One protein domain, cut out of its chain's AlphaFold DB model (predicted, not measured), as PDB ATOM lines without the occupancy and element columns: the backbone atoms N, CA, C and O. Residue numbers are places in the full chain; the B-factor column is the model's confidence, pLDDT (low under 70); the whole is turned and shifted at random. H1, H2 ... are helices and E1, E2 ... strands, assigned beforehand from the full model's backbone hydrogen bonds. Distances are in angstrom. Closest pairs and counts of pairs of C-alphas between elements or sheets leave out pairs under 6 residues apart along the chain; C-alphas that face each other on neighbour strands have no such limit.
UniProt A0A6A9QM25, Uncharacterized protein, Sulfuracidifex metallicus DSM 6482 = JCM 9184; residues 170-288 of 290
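This is residues 170 to 288 of the 290 residues of an uncharacterized protein of Sulfuracidifex metallicus DSM 6482 = JCM 9184 (UniProt A0A6A9QM25). A twisted sheet of five strands has the long helix H3 along one face, and a smaller three-strand sheet, covered on one face by H1, sits beside its edge strand E4. The short helix H2 packs on H3, and the hairpin of E6 and E7 folds over sharply. The printed part has 119 residues with three named helices and eight named strands, in the order E1 E2 E3 H1 E4 E5 H2 E6 E7 E8 H3. The sheet orders are E4 - E5 - E8 - E7 - E6 and E1 - E2 - E3, both antiparallel, and the class is mixed. The whole is compact, with a radius of gyration of the C-alphas of 13.8 A and spans of 40 by 29 by 21 A.

The larger sheet holds E4, residues 213 to 216, E5, 220 to 224, 13.3 A long, E8, 261 to 265, 13.8 A, E7, 247 to 257, 9.2 A, and E6, 237 to 244, 9.6 A. E6 bends by 133 degrees at residue 241 and E7 by 150 degrees at residue 251. H3, residues 268 to 286, is 27.3 A long and ends with C-alpha 286 at (246.026, 329.172, 390.635). H2 is residues 230 to 235. The smaller sheet holds E1, 171 to 173, beginning with C-alpha 171 at (262.046, 321.966, 398.880), E2, 178 to 180, and E3, 185 to 187. H1, residues 195 to 207, is 18.4 A long.

In the larger sheet these backbone atoms of neighbour strands are within hydrogen-bond range: N 215 and O 222 of E4 and E5 at 2.8 A, N 223 and O 262 of E5 and E8 at 2.8 A, N 263 and O 256 of E8 and E7 at 2.8 A, and N 255 and O 239 of E7 and E6 at 2.8 A. E6 E7 E8 form a meander, each strand the antiparallel neighbour of the one before, as do E1 E2 E3. H3 is on the larger sheet at a height of 9.6 A, two layers, and runs along the strands, at 23 degrees to E8 on the local plane. H2 only grazes that sheet, with residues 232 to 235. H2 and H3 touch, closest at the C-alphas of Ile 230 and Arg 279, 5.8 A, opposite ways at a tilt of 36 degrees, only just steep. The closest C-alphas of E3 and E4 are Ile 186 and Ile 215, 4.8 A apart. N 171 and O 180 lie 2.8 A apart between E1 and E2, and N 179 and O 186 2.8 A between E2 and E3. H1 is on this smaller sheet, again two layers, at a height of 8.7 A. Residues 206 to 207 of H1 touch H3, about perpendicular at 83 degrees, with Ile 207 and Ile 282 the closest C-alphas at 4.4 A. In H1, H2 and H3 every O i to N i+4 pair is within hydrogen-bond range.

The C-alphas of Asn 194 and Arg 240, 40.7 A apart, are the two farthest apart. The printed part has no cut and no long link. Mean pLDDT of the printed part is 89.1; residues 192 to 193 and 287 to 288 are under 70.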
ATOM      1  N   LEU A 170     259.345 325.939 398.005       82.00
ATOM      2  CA  LEU A 170     259.254 324.520 398.286       82.00
ATOM      3  C   LEU A 170     260.631 323.855 398.118       82.00
ATOM      4  O   LEU A 170     261.412 324.197 397.218       82.00
ATOM      5  N   LYS A 171     260.916 322.888 398.984       83.81
ATOM      6  CA  LYS A 171     262.046 321.966 398.880       83.81
ATOM      7  C   LYS A 171     261.584 320.585 399.322       83.81
ATOM      8  O   LYS A 171     260.979 320.442 400.374       83.81
ATOM      9  N   VAL A 172     261.874 319.559 398.534       80.06
ATOM     10  CA  VAL A 172     261.558 318.176 398.909       80.06
ATOM     11  C   VAL A 172     262.742 317.596 399.685       80.06
ATOM     12  O   VAL A 172     263.873 317.650 399.205       80.06
ATOM     13  N   ASP A 173     262.484 317.069 400.882       83.69
ATOM     14  CA  ASP A 173     263.433 316.307 401.699       83.69
ATOM     15  C   ASP A 173     263.009 314.830 401.649       83.69
ATOM     16  O   ASP A 173     262.117 314.387 402.378       83.69
ATOM     17  N   PHE A 174     263.595 314.085 400.706       77.44
ATOM     18  CA  PHE A 174     263.258 312.676 400.478       77.44
ATOM     19  C   PHE A 174     263.654 311.784 401.654       77.44
ATOM     20  O   PHE A 174     262.910 310.861 401.977       77.44
ATOM     21  N   ASP A 175     264.771 312.089 402.316       76.44
ATOM     22  CA  ASP A 175     265.294 311.293 403.430       76.44
ATOM     23  C   ASP A 175     264.371 311.369 404.646       76.44
ATOM     24  O   ASP A 175     264.151 310.379 405.342       76.44
ATOM     25  N   LYS A 176     263.789 312.547 404.892       83.00
ATOM     26  CA  LYS A 176     262.850 312.756 406.001       83.00
ATOM     27  C   LYS A 176     261.383 312.593 405.615       83.00
ATOM     28  O   LYS A 176     260.518 312.680 406.486       83.00
ATOM     29  N   GLY A 177     261.084 312.372 404.337       85.81
ATOM     30  CA  GLY A 177     259.730 312.101 403.862       85.81
ATOM     31  C   GLY A 177     258.781 313.305 403.924       85.81
ATOM     32  O   GLY A 177     257.585 313.116 404.157       85.81
ATOM     33  N   TYR A 178     259.269 314.536 403.729       89.38
ATOM     34  CA  TYR A 178     258.419 315.735 403.725       89.38
ATOM     35  C   TYR A 178     258.811 316.772 402.665       89.38
ATOM     36  O   TYR A 178     259.915 316.787 402.125       89.38
ATOM     37  N   ILE A 179     257.877 317.674 402.376       88.75
ATOM     38  CA  ILE A 179     258.073 318.879 401.573       88.75
ATOM     39  C   ILE A 179     258.175 320.067 402.536       88.75
ATOM     40  O   ILE A 179     257.242 320.352 403.287       88.75
ATOM     41  N   ASP A 180     259.319 320.741 402.529       90.44
ATOM     42  CA  ASP A 180     259.589 321.968 403.271       90.44
ATOM     43  C   ASP A 180     259.056 323.169 402.490       90.44
ATOM     44  O   ASP A 180     259.434 323.378 401.338       90.44
ATOM     45  N   ALA A 181     258.193 323.962 403.112       88.62
ATOM     46  CA  ALA A 181     257.751 325.250 402.591       88.62
ATOM     47  C   ALA A 181     257.978 326.402 403.578       88.62
ATOM     48  O   ALA A 181     257.415 327.465 403.343       88.62
ATOM     49  N   ASN A 182     258.724 326.172 404.669       87.56
ATOM     50  CA  ASN A 182     258.979 327.034 405.833       87.56
ATOM     51  C   ASN A 182     257.904 328.115 406.152       87.56
ATOM     52  O   ASN A 182     257.762 329.093 405.412       87.56
ATOM     53  N   PRO A 183     257.164 328.017 407.277       92.50
ATOM     54  CA  PRO A 183     257.367 327.101 408.409       92.50
ATOM     55  C   PRO A 183     256.654 325.751 408.263       92.50
ATOM     56  O   PRO A 183     256.551 325.003 409.233       92.50
ATOM     57  N   LEU A 184     256.125 325.442 407.076       94.31
ATOM     58  CA  LEU A 184     255.364 324.217 406.839       94.31
ATOM     59  C   LEU A 184     256.290 323.040 406.520       94.31
ATOM     60  O   LEU A 184     257.108 323.120 405.608       94.31
ATOM     61  N   MET A 185     256.081 321.930 407.215       94.75
ATOM     62  CA  MET A 185     256.591 320.603 406.889       94.75
ATOM     63  C   MET A 185     255.399 319.740 406.478       94.75
ATOM     64  O   MET A 185     254.574 319.349 407.309       94.75
ATOM     65  N   ILE A 186     255.266 319.481 405.180       93.38
ATOM     66  CA  ILE A 186     254.144 318.728 404.616       93.38
ATOM     67  C   ILE A 186     254.590 317.275 404.411       93.38
ATOM     68  O   ILE A 186     255.458 317.042 403.571       93.38
ATOM     69  N   PRO A 187     254.023 316.289 405.125       91.00
ATOM     70  CA  PRO A 187     254.376 314.887 404.925       91.00
ATOM     71  C   PRO A 187     254.112 314.446 403.485       91.00
ATOM     72  O   PRO A 187     253.045 314.731 402.935       91.00
ATOM     73  N   ILE A 188     255.063 313.729 402.882       87.75
ATOM     74  CA  ILE A 188     254.858 313.098 401.578       87.75
ATOM     75  C   ILE A 188     253.844 311.971 401.766       87.75
ATOM     76  O   ILE A 188     254.104 310.977 402.445       87.75
ATOM     77  N   MET A 189     252.675 312.123 401.152       83.50
ATOM     78  CA  MET A 189     251.648 311.092 401.174       83.50
ATOM     79  C   MET A 189     252.074 309.978 400.224       83.50
ATOM     80  O   MET A 189     252.391 310.242 399.064       83.50
ATOM     81  N   ARG A 190     252.052 308.724 400.688       77.06
ATOM     82  CA  ARG A 190     252.333 307.554 399.847       77.06
ATOM     83  C   ARG A 190     251.181 307.332 398.861       77.06
ATOM     84  O   ARG A 190     250.263 306.561 399.120       77.06
ATOM     85  N   ARG A 191     251.206 308.080 397.759       70.94
ATOM     86  CA  ARG A 191     250.229 308.047 396.655       70.94
ATOM     87  C   ARG A 191     250.669 307.138 395.508       70.94
ATOM     88  O   ARG A 191     249.865 306.807 394.647       70.94
ATOM     89  N   ALA A 192     251.944 306.779 395.504       67.69
ATOM     90  CA  ALA A 192     252.604 305.895 394.565       67.69
ATOM     91  C   ALA A 192     253.721 305.137 395.290       67.69
ATOM     92  O   ALA A 192     254.210 305.592 396.331       67.69
ATOM     93  N   ASP A 193     254.152 304.002 394.748       66.12
ATOM     94  CA  ASP A 193     255.278 303.272 395.336       66.12
ATOM     95  C   ASP A 193     256.598 304.008 395.133       66.12
ATOM     96  O   ASP A 193     257.455 303.998 396.021       66.12
ATOM     97  N   ASN A 194     256.741 304.738 394.028       71.62
ATOM     98  CA  ASN A 194     257.866 305.634 393.885       71.62
ATOM     99  C   ASN A 194     257.732 306.875 394.790       71.62
ATOM    100  O   ASN A 194     256.774 307.648 394.707       71.62
ATOM    101  N   VAL A 195     258.745 307.107 395.629       72.94
ATOM    102  CA  VAL A 195     258.773 308.228 396.583       72.94
ATOM    103  C   VAL A 195     258.806 309.587 395.874       72.94
ATOM    104  O   VAL A 195     258.153 310.523 396.333       72.94
ATOM    105  N   LYS A 196     259.498 309.709 394.731       73.06
ATOM    106  CA  LYS A 196     259.534 310.957 393.947       73.06
ATOM    107  C   LYS A 196     258.169 311.285 393.353       73.06
ATOM    108  O   LYS A 196     257.713 312.420 393.458       73.06
ATOM    109  N   LEU A 197     257.483 310.280 392.813       73.00
ATOM    110  CA  LEU A 197     256.115 310.417 392.320       73.00
ATOM    111  C   LEU A 197     255.134 310.767 393.446       73.00
ATOM    112  O   LEU A 197     254.332 311.687 393.302       73.00
ATOM    113  N   SER A 198     255.234 310.098 394.594       78.69
ATOM    114  CA  SER A 198     254.449 310.436 395.787       78.69
ATOM    115  C   SER A 198     254.676 311.878 396.246       78.69
ATOM    116  O   SER A 198     253.714 312.590 396.543       78.69
ATOM    117  N   ALA A 199     255.930 312.339 396.262       80.31
ATOM    118  CA  ALA A 199     256.270 313.717 396.599       80.31
ATOM    119  C   ALA A 199     255.640 314.700 395.609       80.31
ATOM    120  O   ALA A 199     255.007 315.667 396.028       80.31
ATOM    121  N   TYR A 200     255.737 314.414 394.309       75.69
ATOM    122  CA  TYR A 200     255.107 315.214 393.265       75.69
ATOM    123  C   TYR A 200     253.585 315.308 393.444       75.69
ATOM    124  O   TYR A 200     253.041 316.413 393.486       75.69
ATOM    125  N   ILE A 201     252.896 314.170 393.594       77.38
ATOM    126  CA  ILE A 201     251.439 314.147 393.780       77.38
ATOM    127  C   ILE A 201     251.070 314.936 395.038       77.38
ATOM    128  O   ILE A 201     250.104 315.692 395.030       77.38
ATOM    129  N   THR A 202     251.870 314.820 396.100       86.19
ATOM    130  CA  THR A 202     251.652 315.577 397.337       86.19
ATOM    131  C   THR A 202     251.798 317.084 397.112       86.19
ATOM    132  O   THR A 202     250.925 317.837 397.537       86.19
ATOM    133  N   VAL A 203     252.844 317.545 396.412       83.44
ATOM    134  CA  VAL A 203     252.998 318.966 396.044       83.44
ATOM    135  C   VAL A 203     251.782 319.441 395.250       83.44
ATOM    136  O   VAL A 203     251.190 320.465 395.591       83.44
ATOM    137  N   ALA A 204     251.375 318.675 394.234       79.31
ATOM    138  CA  ALA A 204     250.224 318.992 393.398       79.31
ATOM    139  C   ALA A 204     248.920 319.063 394.212       79.31
ATOM    140  O   ALA A 204     248.129 319.987 394.028       79.31
ATOM    141  N   ASP A 205     248.699 318.132 395.140       84.88
ATOM    142  CA  ASP A 205     247.543 318.134 396.035       84.88
ATOM    143  C   ASP A 205     247.537 319.376 396.939       84.88
ATOM    144  O   ASP A 205     246.485 319.984 397.140       84.88
ATOM    145  N   VAL A 206     248.690 319.804 397.458       88.31
ATOM    146  CA  VAL A 206     248.793 320.993 398.324       88.31
ATOM    147  C   VAL A 206     248.481 322.270 397.552       88.31
ATOM    148  O   VAL A 206     247.598 323.024 397.960       88.31
ATOM    149  N   ILE A 207     249.161 322.513 396.427       84.75
ATOM    150  CA  ILE A 207     248.985 323.753 395.650       84.75
ATOM    151  C   ILE A 207     247.584 323.853 395.032       84.75
ATOM    152  O   ILE A 207     247.110 324.947 394.744       84.75
ATOM    153  N   LYS A 208     246.888 322.722 394.859       81.00
ATOM    154  CA  LYS A 208     245.500 322.678 394.376       81.00
ATOM    155  C   LYS A 208     244.464 322.657 395.498       81.00
ATOM    156  O   LYS A 208     243.272 322.564 395.210       81.00
ATOM    157  N   GLY A 209     244.897 322.695 396.759       87.69
ATOM    158  CA  GLY A 209     244.003 322.631 397.910       87.69
ATOM    159  C   GLY A 209     243.224 321.315 398.011       87.69
ATOM    160  O   GLY A 209     242.103 321.301 398.502       87.69
ATOM    161  N   ARG A 210     243.780 320.207 397.513       88.56
ATOM    162  CA  ARG A 210     243.222 318.843 397.605       88.56
ATOM    163  C   ARG A 210     243.906 317.988 398.669       88.56
ATOM    164  O   ARG A 210     243.467 316.873 398.934       88.56
ATOM    165  N   PHE A 211     245.000 318.483 399.244       90.31
ATOM    166  CA  PHE A 211     245.708 317.780 400.304       90.31
ATOM    167  C   PHE A 211     244.773 317.533 401.489       90.31
ATOM    168  O   PHE A 211     244.110 318.449 401.967       90.31
ATOM    169  N   MET A 212     244.742 316.294 401.969       91.19
ATOM    170  CA  MET A 212     244.002 315.885 403.159       91.19
ATOM    171  C   MET A 212     244.969 315.185 404.104       91.19
ATOM    172  O   MET A 212     245.664 314.254 403.699       91.19
ATOM    173  N   GLY A 213     245.009 315.629 405.355       92.75
ATOM    174  CA  GLY A 213     245.987 315.168 406.334       92.75
ATOM    175  C   GLY A 213     246.503 316.300 407.210       92.75
ATOM    176  O   GLY A 213     245.926 317.386 407.258       92.75
ATOM    177  N   ASN A 214     247.601 316.035 407.913       95.19
ATOM    178  CA  ASN A 214     248.229 316.992 408.817       95.19
ATOM    179  C   ASN A 214     249.475 317.594 408.165       95.19
ATOM    180  O   ASN A 214     250.364 316.862 407.739       95.19
ATOM    181  N   ILE A 215     249.550 318.920 408.134       95.62
ATOM    182  CA  ILE A 215     250.757 319.685 407.825       95.62
ATOM    183  C   ILE A 215     251.352 320.123 409.160       95.62
ATOM    184  O   ILE A 215     250.650 320.682 409.999       95.62
ATOM    185  N   VAL A 216     252.632 319.852 409.379       95.50
ATOM    186  CA  VAL A 216     253.300 320.101 410.660       95.50
ATOM    187  C   VAL A 216     254.070 321.415 410.581       95.50
ATOM    188  O   VAL A 216     254.595 321.770 409.531       95.50
ATOM    189  N   THR A 217     254.143 322.154 411.682       93.81
ATOM    190  CA  THR A 217     255.068 323.285 411.845       93.81
ATOM    191  C   THR A 217     256.006 322.997 413.017       93.81
ATOM    192  O   THR A 217     255.904 321.955 413.665       93.81
ATOM    193  N   LYS A 218     256.946 323.893 413.324       92.50
ATOM    194  CA  LYS A 218     257.888 323.673 414.431       92.50
ATOM    195  C   LYS A 218     257.181 323.565 415.786       92.50
ATOM    196  O   LYS A 218     257.640 322.803 416.635       92.50
ATOM    197  N   LYS A 219     256.107 324.330 416.007       95.25
ATOM    198  CA  LYS A 219     255.357 324.333 417.280       95.25
ATOM    199  C   LYS A 219     253.858 324.065 417.116       95.25
ATOM    200  O   LYS A 219     253.083 324.339 418.034       95.25
ATOM    201  N   GLY A 220     253.431 323.553 415.965       95.31
ATOM    202  CA  GLY A 220     252.018 323.475 415.618       95.31
ATOM    203  C   GLY A 220     251.677 322.446 414.549       95.31
ATOM    204  O   GLY A 220     252.535 321.748 414.011       95.31
ATOM    205  N   VAL A 221     250.381 322.351 414.262       96.69
ATOM    206  CA  VAL A 221     249.808 321.460 413.247       96.69
ATOM    207  C   VAL A 221     248.654 322.180 412.556       96.69
ATOM    208  O   VAL A 221     247.849 322.837 413.212       96.69
ATOM    209  N   ILE A 222     248.553 322.018 411.239       97.19
ATOM    210  CA  ILE A 222     247.385 322.347 410.419       97.19
ATOM    211  C   ILE A 222     246.760 321.028 409.961       97.19
ATOM    212  O   ILE A 222     247.334 320.305 409.150       97.19
ATOM    213  N   SER A 223     245.569 320.715 410.455       96.31
ATOM    214  CA  SER A 223     244.775 319.565 410.029       96.31
ATOM    215  C   SER A 223     243.811 319.972 408.920       96.31
ATOM    216  O   SER A 223     242.982 320.866 409.111       96.31
ATOM    217  N   VAL A 224     243.892 319.299 407.773       94.94
ATOM    218  CA  VAL A 224     243.020 319.515 406.615       94.94
ATOM    219  C   VAL A 224     242.097 318.316 406.428       94.94
ATOM    220  O   VAL A 224     242.546 317.183 406.265       94.94
ATOM    221  N   TYR A 225     240.791 318.574 406.435       91.25
ATOM    222  CA  TYR A 225     239.754 317.537 406.443       91.25
ATOM    223  C   TYR A 225     239.041 317.363 405.107       91.25
ATOM    224  O   TYR A 225     238.357 316.362 404.908       91.25
ATOM    225  N   LYS A 226     239.090 318.380 404.249       91.25
ATOM    226  CA  LYS A 226     238.435 318.426 402.940       91.25
ATOM    227  C   LYS A 226     239.228 319.358 402.035       91.25
ATOM    228  O   LYS A 226     240.030 320.151 402.527       91.25
ATOM    229  N   ASN A 227     238.933 319.305 400.739       90.31
ATOM    230  CA  ASN A 227     239.466 320.266 399.784       90.31
ATOM    231  C   ASN A 227     239.204 321.698 400.262       90.31
ATOM    232  O   ASN A 227     238.105 322.006 400.729       90.31
ATOM    233  N   PHE A 228     240.203 322.559 400.125       88.62
ATOM    234  CA  PHE A 228     240.207 323.922 400.628       88.62
ATOM    235  C   PHE A 228     240.661 324.902 399.552       88.62
ATOM    236  O   PHE A 228     241.295 324.534 398.566       88.62
ATOM    237  N   SER A 229     240.305 326.173 399.717       89.81
ATOM    238  CA  SER A 229     240.616 327.221 398.745       89.81
ATOM    239  C   SER A 229     241.192 328.466 399.407       89.81
ATOM    240  O   SER A 229     241.106 328.658 400.621       89.81
ATOM    241  N   ILE A 230     241.752 329.363 398.595       90.25
ATOM    242  CA  ILE A 230     242.237 330.674 399.055       90.25
ATOM    243  C   ILE A 230     241.108 331.464 399.716       90.25
ATOM    244  O   ILE A 230     241.306 332.105 400.744       90.25
ATOM    245  N   GLU A 231     239.924 331.436 399.114       89.94
ATOM    246  CA  GLU A 231     238.718 332.101 399.591       89.94
ATOM    247  C   GLU A 231     238.301 331.561 400.956       89.94
ATOM    248  O   GLU A 231     237.854 332.322 401.813       89.94
ATOM    249  N   GLU A 232     238.475 330.260 401.172       90.19
ATOM    250  CA  GLU A 232     238.220 329.640 402.460       90.19
ATOM    251  C   GLU A 232     239.244 330.065 403.514       90.19
ATOM    252  O   GLU A 232     238.848 330.491 404.597       90.19
ATOM    253  N   ILE A 233     240.542 330.031 403.187       91.81
ATOM    254  CA  ILE A 233     241.599 330.489 404.100       91.81
ATOM    255  C   ILE A 233     241.376 331.962 404.475       91.81
ATOM    256  O   ILE A 233     241.473 332.328 405.641       91.81
ATOM    257  N   LYS A 234     240.999 332.813 403.511       91.94
ATOM    258  CA  LYS A 234     240.682 334.233 403.753       91.94
ATOM    259  C   LYS A 234     239.486 334.441 404.688       91.94
ATOM    260  O   LYS A 234     239.437 335.459 405.369       91.94
ATOM    261  N   LYS A 235     238.516 333.521 404.695       92.81
ATOM    262  CA  LYS A 235     237.329 333.563 405.569       92.81
ATOM    263  C   LYS A 235     237.553 332.885 406.925       92.81
ATOM    264  O   LYS A 235     236.667 332.953 407.779       92.81
ATOM    265  N   GLY A 236     238.688 332.211 407.111       92.81
ATOM    266  CA  GLY A 236     239.046 331.571 408.369       92.81
ATOM    267  C   GLY A 236     239.229 332.583 409.499       92.81
ATOM    268  O   GLY A 236     239.422 333.778 409.273       92.81
ATOM    269  N   ARG A 237     239.130 332.102 410.736       95.31
ATOM    270  CA  ARG A 237     239.180 332.936 411.942       95.31
ATOM    271  C   ARG A 237     240.402 332.593 412.770       95.31
ATOM    272  O   ARG A 237     240.654 331.414 413.004       95.31
ATOM    273  N   PHE A 238     241.096 333.621 413.251       97.19
ATOM    274  CA  PHE A 238     242.110 333.489 414.291       97.19
ATOM    275  C   PHE A 238     241.480 333.711 415.665       97.19
ATOM    276  O   PHE A 238     240.684 334.634 415.846       97.19
ATOM    277  N   ALA A 239     241.830 332.869 416.630       96.12
ATOM    278  CA  ALA A 239     241.399 332.992 418.015       96.12
ATOM    279  C   ALA A 239     242.394 332.299 418.947       96.12
ATOM    280  O   ALA A 239     243.110 331.390 418.537       96.12
ATOM    281  N   ARG A 240     242.386 332.669 420.229       97.31
ATOM    282  CA  ARG A 240     243.011 331.871 421.285       97.31
ATOM    283  C   ARG A 240     241.922 331.058 421.974       97.31
ATOM    284  O   ARG A 240     241.009 331.635 422.552       97.31
ATOM    285  N   THR A 241     241.956 329.736 421.838       97.00
ATOM    286  CA  THR A 241     240.845 328.870 422.268       97.00
ATOM    287  C   THR A 241     241.309 327.433 422.487       97.00
ATOM    288  O   THR A 241     242.322 327.007 421.937       97.00
ATOM    289  N   ARG A 242     240.557 326.670 423.289       96.50
ATOM    290  CA  ARG A 242     240.688 325.204 423.388       96.50
ATOM    291  C   ARG A 242     239.949 324.472 422.272       96.50
ATOM    292  O   ARG A 242     240.277 323.332 421.972       96.50
ATOM    293  N   ILE A 243     238.922 325.092 421.697       95.75
ATOM    294  CA  ILE A 243     238.113 324.513 420.620       95.75
ATOM    295  C   ILE A 243     238.547 325.184 419.325       95.75
ATOM    296  O   ILE A 243     238.126 326.301 419.025       95.75
ATOM    297  N   CYS A 244     239.423 324.508 418.591       95.12
ATOM    298  CA  CYS A 244     240.026 325.002 417.369       95.12
ATOM    299  C   CYS A 244     239.376 324.339 416.155       95.12
ATOM    300  O   CYS A 244     239.850 323.316 415.664       95.12
ATOM    301  N   GLY A 245     238.239 324.880 415.706       93.19
ATOM    302  CA  GLY A 245     237.442 324.273 414.639       93.19
ATOM    303  C   GLY A 245     237.006 322.850 415.000       93.19
ATOM    304  O   GLY A 245     236.178 322.668 415.892       93.19
ATOM    305  N   LYS A 246     237.560 321.844 414.313       93.56
ATOM    306  CA  LYS A 246     237.287 320.418 414.583       93.56
ATOM    307  C   LYS A 246     238.252 319.779 415.588       93.56
ATOM    308  O   LYS A 246     238.107 318.598 415.891       93.56
ATOM    309  N   LEU A 247     239.224 320.531 416.098       91.50
ATOM    310  CA  LEU A 247     240.174 320.072 417.107       91.50
ATOM    311  C   LEU A 247     239.757 320.545 418.499       91.50
ATOM    312  O   LEU A 247     239.351 321.692 418.693       91.50
ATOM    313  N   ARG A 248     239.931 319.670 419.492       93.94
ATOM    314  CA  ARG A 248     239.860 320.022 420.911       93.94
ATOM    315  C   ARG A 248     241.251 319.876 421.515       93.94
ATOM    316  O   ARG A 248     241.806 318.786 421.504       93.94
ATOM    317  N   LEU A 249     241.790 320.979 422.023       93.88
ATOM    318  CA  LEU A 249     243.128 321.083 422.594       93.88
ATOM    319  C   LEU A 249     243.085 320.930 424.119       93.88
ATOM    320  O   LEU A 249     242.106 321.313 424.777       93.88
ATOM    321  N   ASP A 250     244.180 320.434 424.689       94.56
ATOM    322  CA  ASP A 250     244.316 320.265 426.139       94.56
ATOM    323  C   ASP A 250     244.238 321.611 426.871       94.56
ATOM    324  O   ASP A 250     243.508 321.743 427.859       94.56
ATOM    325  N   SER A 251     244.894 322.637 426.320       95.88
ATOM    326  CA  SER A 251     244.949 324.013 426.826       95.88
ATOM    327  C   SER A 251     244.601 325.040 425.741       95.88
ATOM    328  O   SER A 251     244.541 324.718 424.555       95.88
ATOM    329  N   GLU A 252     244.339 326.289 426.139       96.75
ATOM    330  CA  GLU A 252     244.121 327.380 425.183       96.75
ATOM    331  C   GLU A 252     245.399 327.693 424.407       96.75
ATOM    332  O   GLU A 252     246.447 327.944 425.008       96.75
ATOM    333  N   ARG A 253     245.293 327.740 423.078       97.25
ATOM    334  CA  ARG A 253     246.413 328.043 422.178       97.25
ATOM    335  C   ARG A 253     245.984 328.983 421.050       97.25
ATOM    336  O   ARG A 253     244.788 329.030 420.742       97.25
ATOM    337  N   PRO A 254     246.927 329.727 420.442       98.12
ATOM    338  CA  PRO A 254     246.771 330.280 419.102       98.12
ATOM    339  C   PRO A 254     246.147 329.263 418.149       98.12
ATOM    340  O   PRO A 254     246.652 328.150 417.997       98.12
ATOM    341  N   CYS A 255     245.039 329.643 417.530       97.75
ATOM    342  CA  CYS A 255     244.266 328.791 416.649       97.75
ATOM    343  C   CYS A 255     243.790 329.566 415.419       97.75
ATOM    344  O   CYS A 255     243.389 330.726 415.509       97.75
ATOM    345  N   PHE A 256     243.784 328.883 414.282       98.00
ATOM    346  CA  PHE A 256     243.154 329.292 413.044       98.00
ATOM    347  C   PHE A 256     242.204 328.193 412.579       98.00
ATOM    348  O   PHE A 256     242.565 327.018 412.565       98.00
ATOM    349  N   TYR A 257     240.985 328.543 412.186       96.44
ATOM    350  CA  TYR A 257     240.028 327.548 411.713       96.44
ATOM    351  C   TYR A 257     239.084 328.089 410.644       96.44
ATOM    352  O   TYR A 257     238.677 329.255 410.653       96.44
ATOM    353  N   SER A 258     238.705 327.194 409.738       94.94
ATOM    354  CA  SER A 258     237.654 327.360 408.738       94.94
ATOM    355  C   SER A 258     236.802 326.081 408.691       94.94
ATOM    356  O   SER A 258     236.870 325.237 409.586       94.94
ATOM    357  N   ASN A 259     235.979 325.916 407.655       90.94
ATOM    358  CA  ASN A 259     235.137 324.727 407.508       90.94
ATOM    359  C   ASN A 259     235.949 323.446 407.231       90.94
ATOM    360  O   ASN A 259     235.573 322.359 407.691       90.94
ATOM    361  N   ASN A 260     237.048 323.564 406.484       93.38
ATOM    362  CA  ASN A 260     237.815 322.432 405.971       93.38
ATOM    363  C   ASN A 260     239.192 322.284 406.617       93.38
ATOM    364  O   ASN A 260     239.813 321.238 406.432       93.38
ATOM    365  N   LEU A 261     239.639 323.253 407.420       95.19
ATOM    366  CA  LEU A 261     240.924 323.191 408.111       95.19
ATOM    367  C   LEU A 261     240.856 323.725 409.546       95.19
ATOM    368  O   LEU A 261     240.016 324.551 409.913       95.19
ATOM    369  N   SER A 262     241.720 323.191 410.395       97.25
ATOM    370  CA  SER A 262     241.893 323.606 411.786       97.25
ATOM    371  C   SER A 262     243.369 323.540 412.123       97.25
ATOM    372  O   SER A 262     244.017 322.537 411.849       97.25
ATOM    373  N   ALA A 263     243.907 324.614 412.677       97.25
ATOM    374  CA  ALA A 263     245.330 324.783 412.876       97.25
ATOM    375  C   ALA A 263     245.616 325.413 414.227       97.25
ATOM    376  O   ALA A 263     244.956 326.376 414.603       97.25
ATOM    377  N   TYR A 264     246.618 324.915 414.936       97.50
ATOM    378  CA  TYR A 264     247.066 325.506 416.191       97.50
ATOM    379  C   TYR A 264     248.590 325.542 416.254       97.50
ATOM    380  O   TYR A 264     249.261 324.729 415.620       97.50
ATOM    381  N   SER A 265     249.130 326.469 417.041       96.94
ATOM    382  CA  SER A 265     250.552 326.522 417.396       96.94
ATOM    383  C   SER A 265     250.711 327.021 418.831       96.94
ATOM    384  O   SER A 265     249.805 327.645 419.379       96.94
ATOM    385  N   GLU A 266     251.861 326.763 419.450       96.38
ATOM    386  CA  GLU A 266     252.283 327.455 420.677       96.38
ATOM    387  C   GLU A 266     252.611 328.943 420.434       96.38
ATOM    388  O   GLU A 266     252.743 329.714 421.384       96.38
ATOM    389  N   ASP A 267     252.764 329.358 419.172       96.38
ATOM    390  CA  ASP A 267     253.205 330.693 418.767       96.38
ATOM    391  C   ASP A 267     252.251 331.305 417.728       96.38
ATOM    392  O   ASP A 267     252.051 330.762 416.639       96.38
ATOM    393  N   GLN A 268     251.655 332.452 418.070       96.25
ATOM    394  CA  GLN A 268     250.705 333.167 417.210       96.25
ATOM    395  C   GLN A 268     251.356 333.623 415.899       96.25
ATOM    396  O   GLN A 268     250.739 333.498 414.843       96.25
ATOM    397  N   ASN A 269     252.599 334.107 415.952       96.25
ATOM    398  CA  ASN A 269     253.279 334.634 414.770       96.25
ATOM    399  C   ASN A 269     253.622 333.505 413.793       96.25
ATOM    400  O   ASN A 269     253.419 333.648 412.590       96.25
ATOM    401  N   GLU A 270     254.078 332.361 414.313       96.31
ATOM    402  CA  GLU A 270     254.326 331.167 413.496       96.31
ATOM    403  C   GLU A 270     253.036 330.676 412.833       96.31
ATOM    404  O   GLU A 270     253.050 330.317 411.659       96.31
ATOM    405  N   LEU A 271     251.913 330.673 413.559       97.19
ATOM    406  CA  LEU A 271     250.626 330.252 413.009       97.19
ATOM    407  C   LEU A 271     250.157 331.175 411.878       97.19
ATOM    408  O   LEU A 271     249.713 330.697 410.834       97.19
ATOM    409  N   GLU A 272     250.255 332.491 412.065       96.75
ATOM    410  CA  GLU A 272     249.908 333.469 411.032       96.75
ATOM    411  C   GLU A 272     250.803 333.329 409.795       96.75
ATOM    412  O   GLU A 272     250.306 333.341 408.663       96.75
ATOM    413  N   GLU A 273     252.107 333.127 409.997       96.25
ATOM    414  CA  GLU A 273     253.056 332.863 408.917       96.25
ATOM    415  C   GLU A 273     252.738 331.548 408.198       96.25
ATOM    416  O   GLU A 273     252.672 331.525 406.972       96.25
ATOM    417  N   ALA A 274     252.440 330.476 408.933       96.19
ATOM    418  CA  ALA A 274     252.076 329.174 408.384       96.19
ATOM    419  C   ALA A 274     250.817 329.251 407.504       96.19
ATOM    420  O   ALA A 274     250.808 328.758 406.375       96.19
ATOM    421  N   VAL A 275     249.765 329.927 407.979       96.25
ATOM    422  CA  VAL A 275     248.521 330.134 407.217       96.25
ATOM    423  C   VAL A 275     248.769 331.002 405.980       96.25
ATOM    424  O   VAL A 275     248.236 330.717 404.902       96.25
ATOM    425  N   LYS A 276     249.606 332.040 406.097       95.00
ATOM    426  CA  LYS A 276     250.005 332.888 404.965       95.00
ATOM    427  C   LYS A 276     250.802 332.100 403.922       95.00
ATOM    428  O   LYS A 276     250.509 332.219 402.734       95.00
ATOM    429  N   THR A 277     251.759 331.280 404.346       93.25
ATOM    430  CA  THR A 277     252.542 330.404 403.468       93.25
ATOM    431  C   THR A 277     251.632 329.411 402.754       93.25
ATOM    432  O   THR A 277     251.694 329.321 401.530       93.25
ATOM    433  N   LEU A 278     250.716 328.749 403.470       93.06
ATOM    434  CA  LEU A 278     249.747 327.828 402.867       93.06
ATOM    435  C   LEU A 278     248.889 328.529 401.805       93.06
ATOM    436  O   LEU A 278     248.704 328.009 400.708       93.06
ATOM    437  N   ARG A 279     248.409 329.742 402.098       92.25
ATOM    438  CA  ARG A 279     247.666 330.558 401.132       92.25
ATOM    439  C   ARG A 279     248.499 330.880 399.891       92.25
ATOM    440  O   ARG A 279     247.973 330.774 398.787       92.25
ATOM    441  N   ASN A 280     249.757 331.282 400.066       89.56
ATOM    442  CA  ASN A 280     250.643 331.625 398.956       89.56
ATOM    443  C   ASN A 280     250.905 330.418 398.048       89.56
ATOM    444  O   ASN A 280     250.896 330.579 396.836       89.56
ATOM    445  N   LEU A 281     251.066 329.214 398.613       87.62
ATOM    446  CA  LEU A 281     251.230 327.986 397.827       87.62
ATOM    447  C   LEU A 281     250.036 327.731 396.896       87.62
ATOM    448  O   LEU A 281     250.226 327.390 395.730       87.62
ATOM    449  N   ILE A 282     248.809 327.942 397.384       87.81
ATOM    450  CA  ILE A 282     247.602 327.784 396.559       87.81
ATOM    451  C   ILE A 282     247.482 328.906 395.525       87.81
ATOM    452  O   ILE A 282     247.058 328.674 394.397       87.81
ATOM    453  N   ASP A 283     247.851 330.134 395.893       85.62
ATOM    454  CA  ASP A 283     247.850 331.281 394.979       85.62
ATOM    455  C   ASP A 283     248.818 331.062 393.812       85.62
ATOM    456  O   ASP A 283     248.450 331.264 392.652       85.62
ATOM    457  N   THR A 284     250.007 330.520 394.096       77.50
ATOM    458  CA  THR A 284     250.929 330.055 393.058       77.50
ATOM    459  C   THR A 284     250.272 328.992 392.183       77.50
ATOM    460  O   THR A 284     250.298 329.141 390.964       77.50
ATOM    461  N   GLY A 285     249.610 327.996 392.782       71.81
ATOM    462  CA  GLY A 285     248.879 326.951 392.061       71.81
ATOM    463  C   GLY A 285     247.754 327.463 391.153       71.81
ATOM    464  O   GLY A 285     247.558 326.900 390.085       71.81
ATOM    465  N   LYS A 286     247.037 328.541 391.515       70.50
ATOM    466  CA  LYS A 286     246.026 329.172 390.635       70.50
ATOM    467  C   LYS A 286     246.644 329.891 389.441       70.50
ATOM    468  O   LYS A 286     246.037 329.973 388.383       70.50
ATOM    469  N   SER A 287     247.828 330.463 389.630       61.59
ATOM    470  CA  SER A 287     248.515 331.280 388.625       61.59
ATOM    471  C   SER A 287     249.237 330.463 387.540       61.59
ATOM    472  O   SER A 287     249.978 331.007 386.728       61.59
ATOM    473  N   VAL A 288     249.044 329.155 387.608       56.53
ATOM    474  CA  VAL A 288     249.720 328.051 386.948       56.53
ATOM    475  C   VAL A 288     248.520 327.273 386.394       56.53
ATOM    476  O   VAL A 288     247.923 326.487 387.112       56.53
TER     477      VAL A 288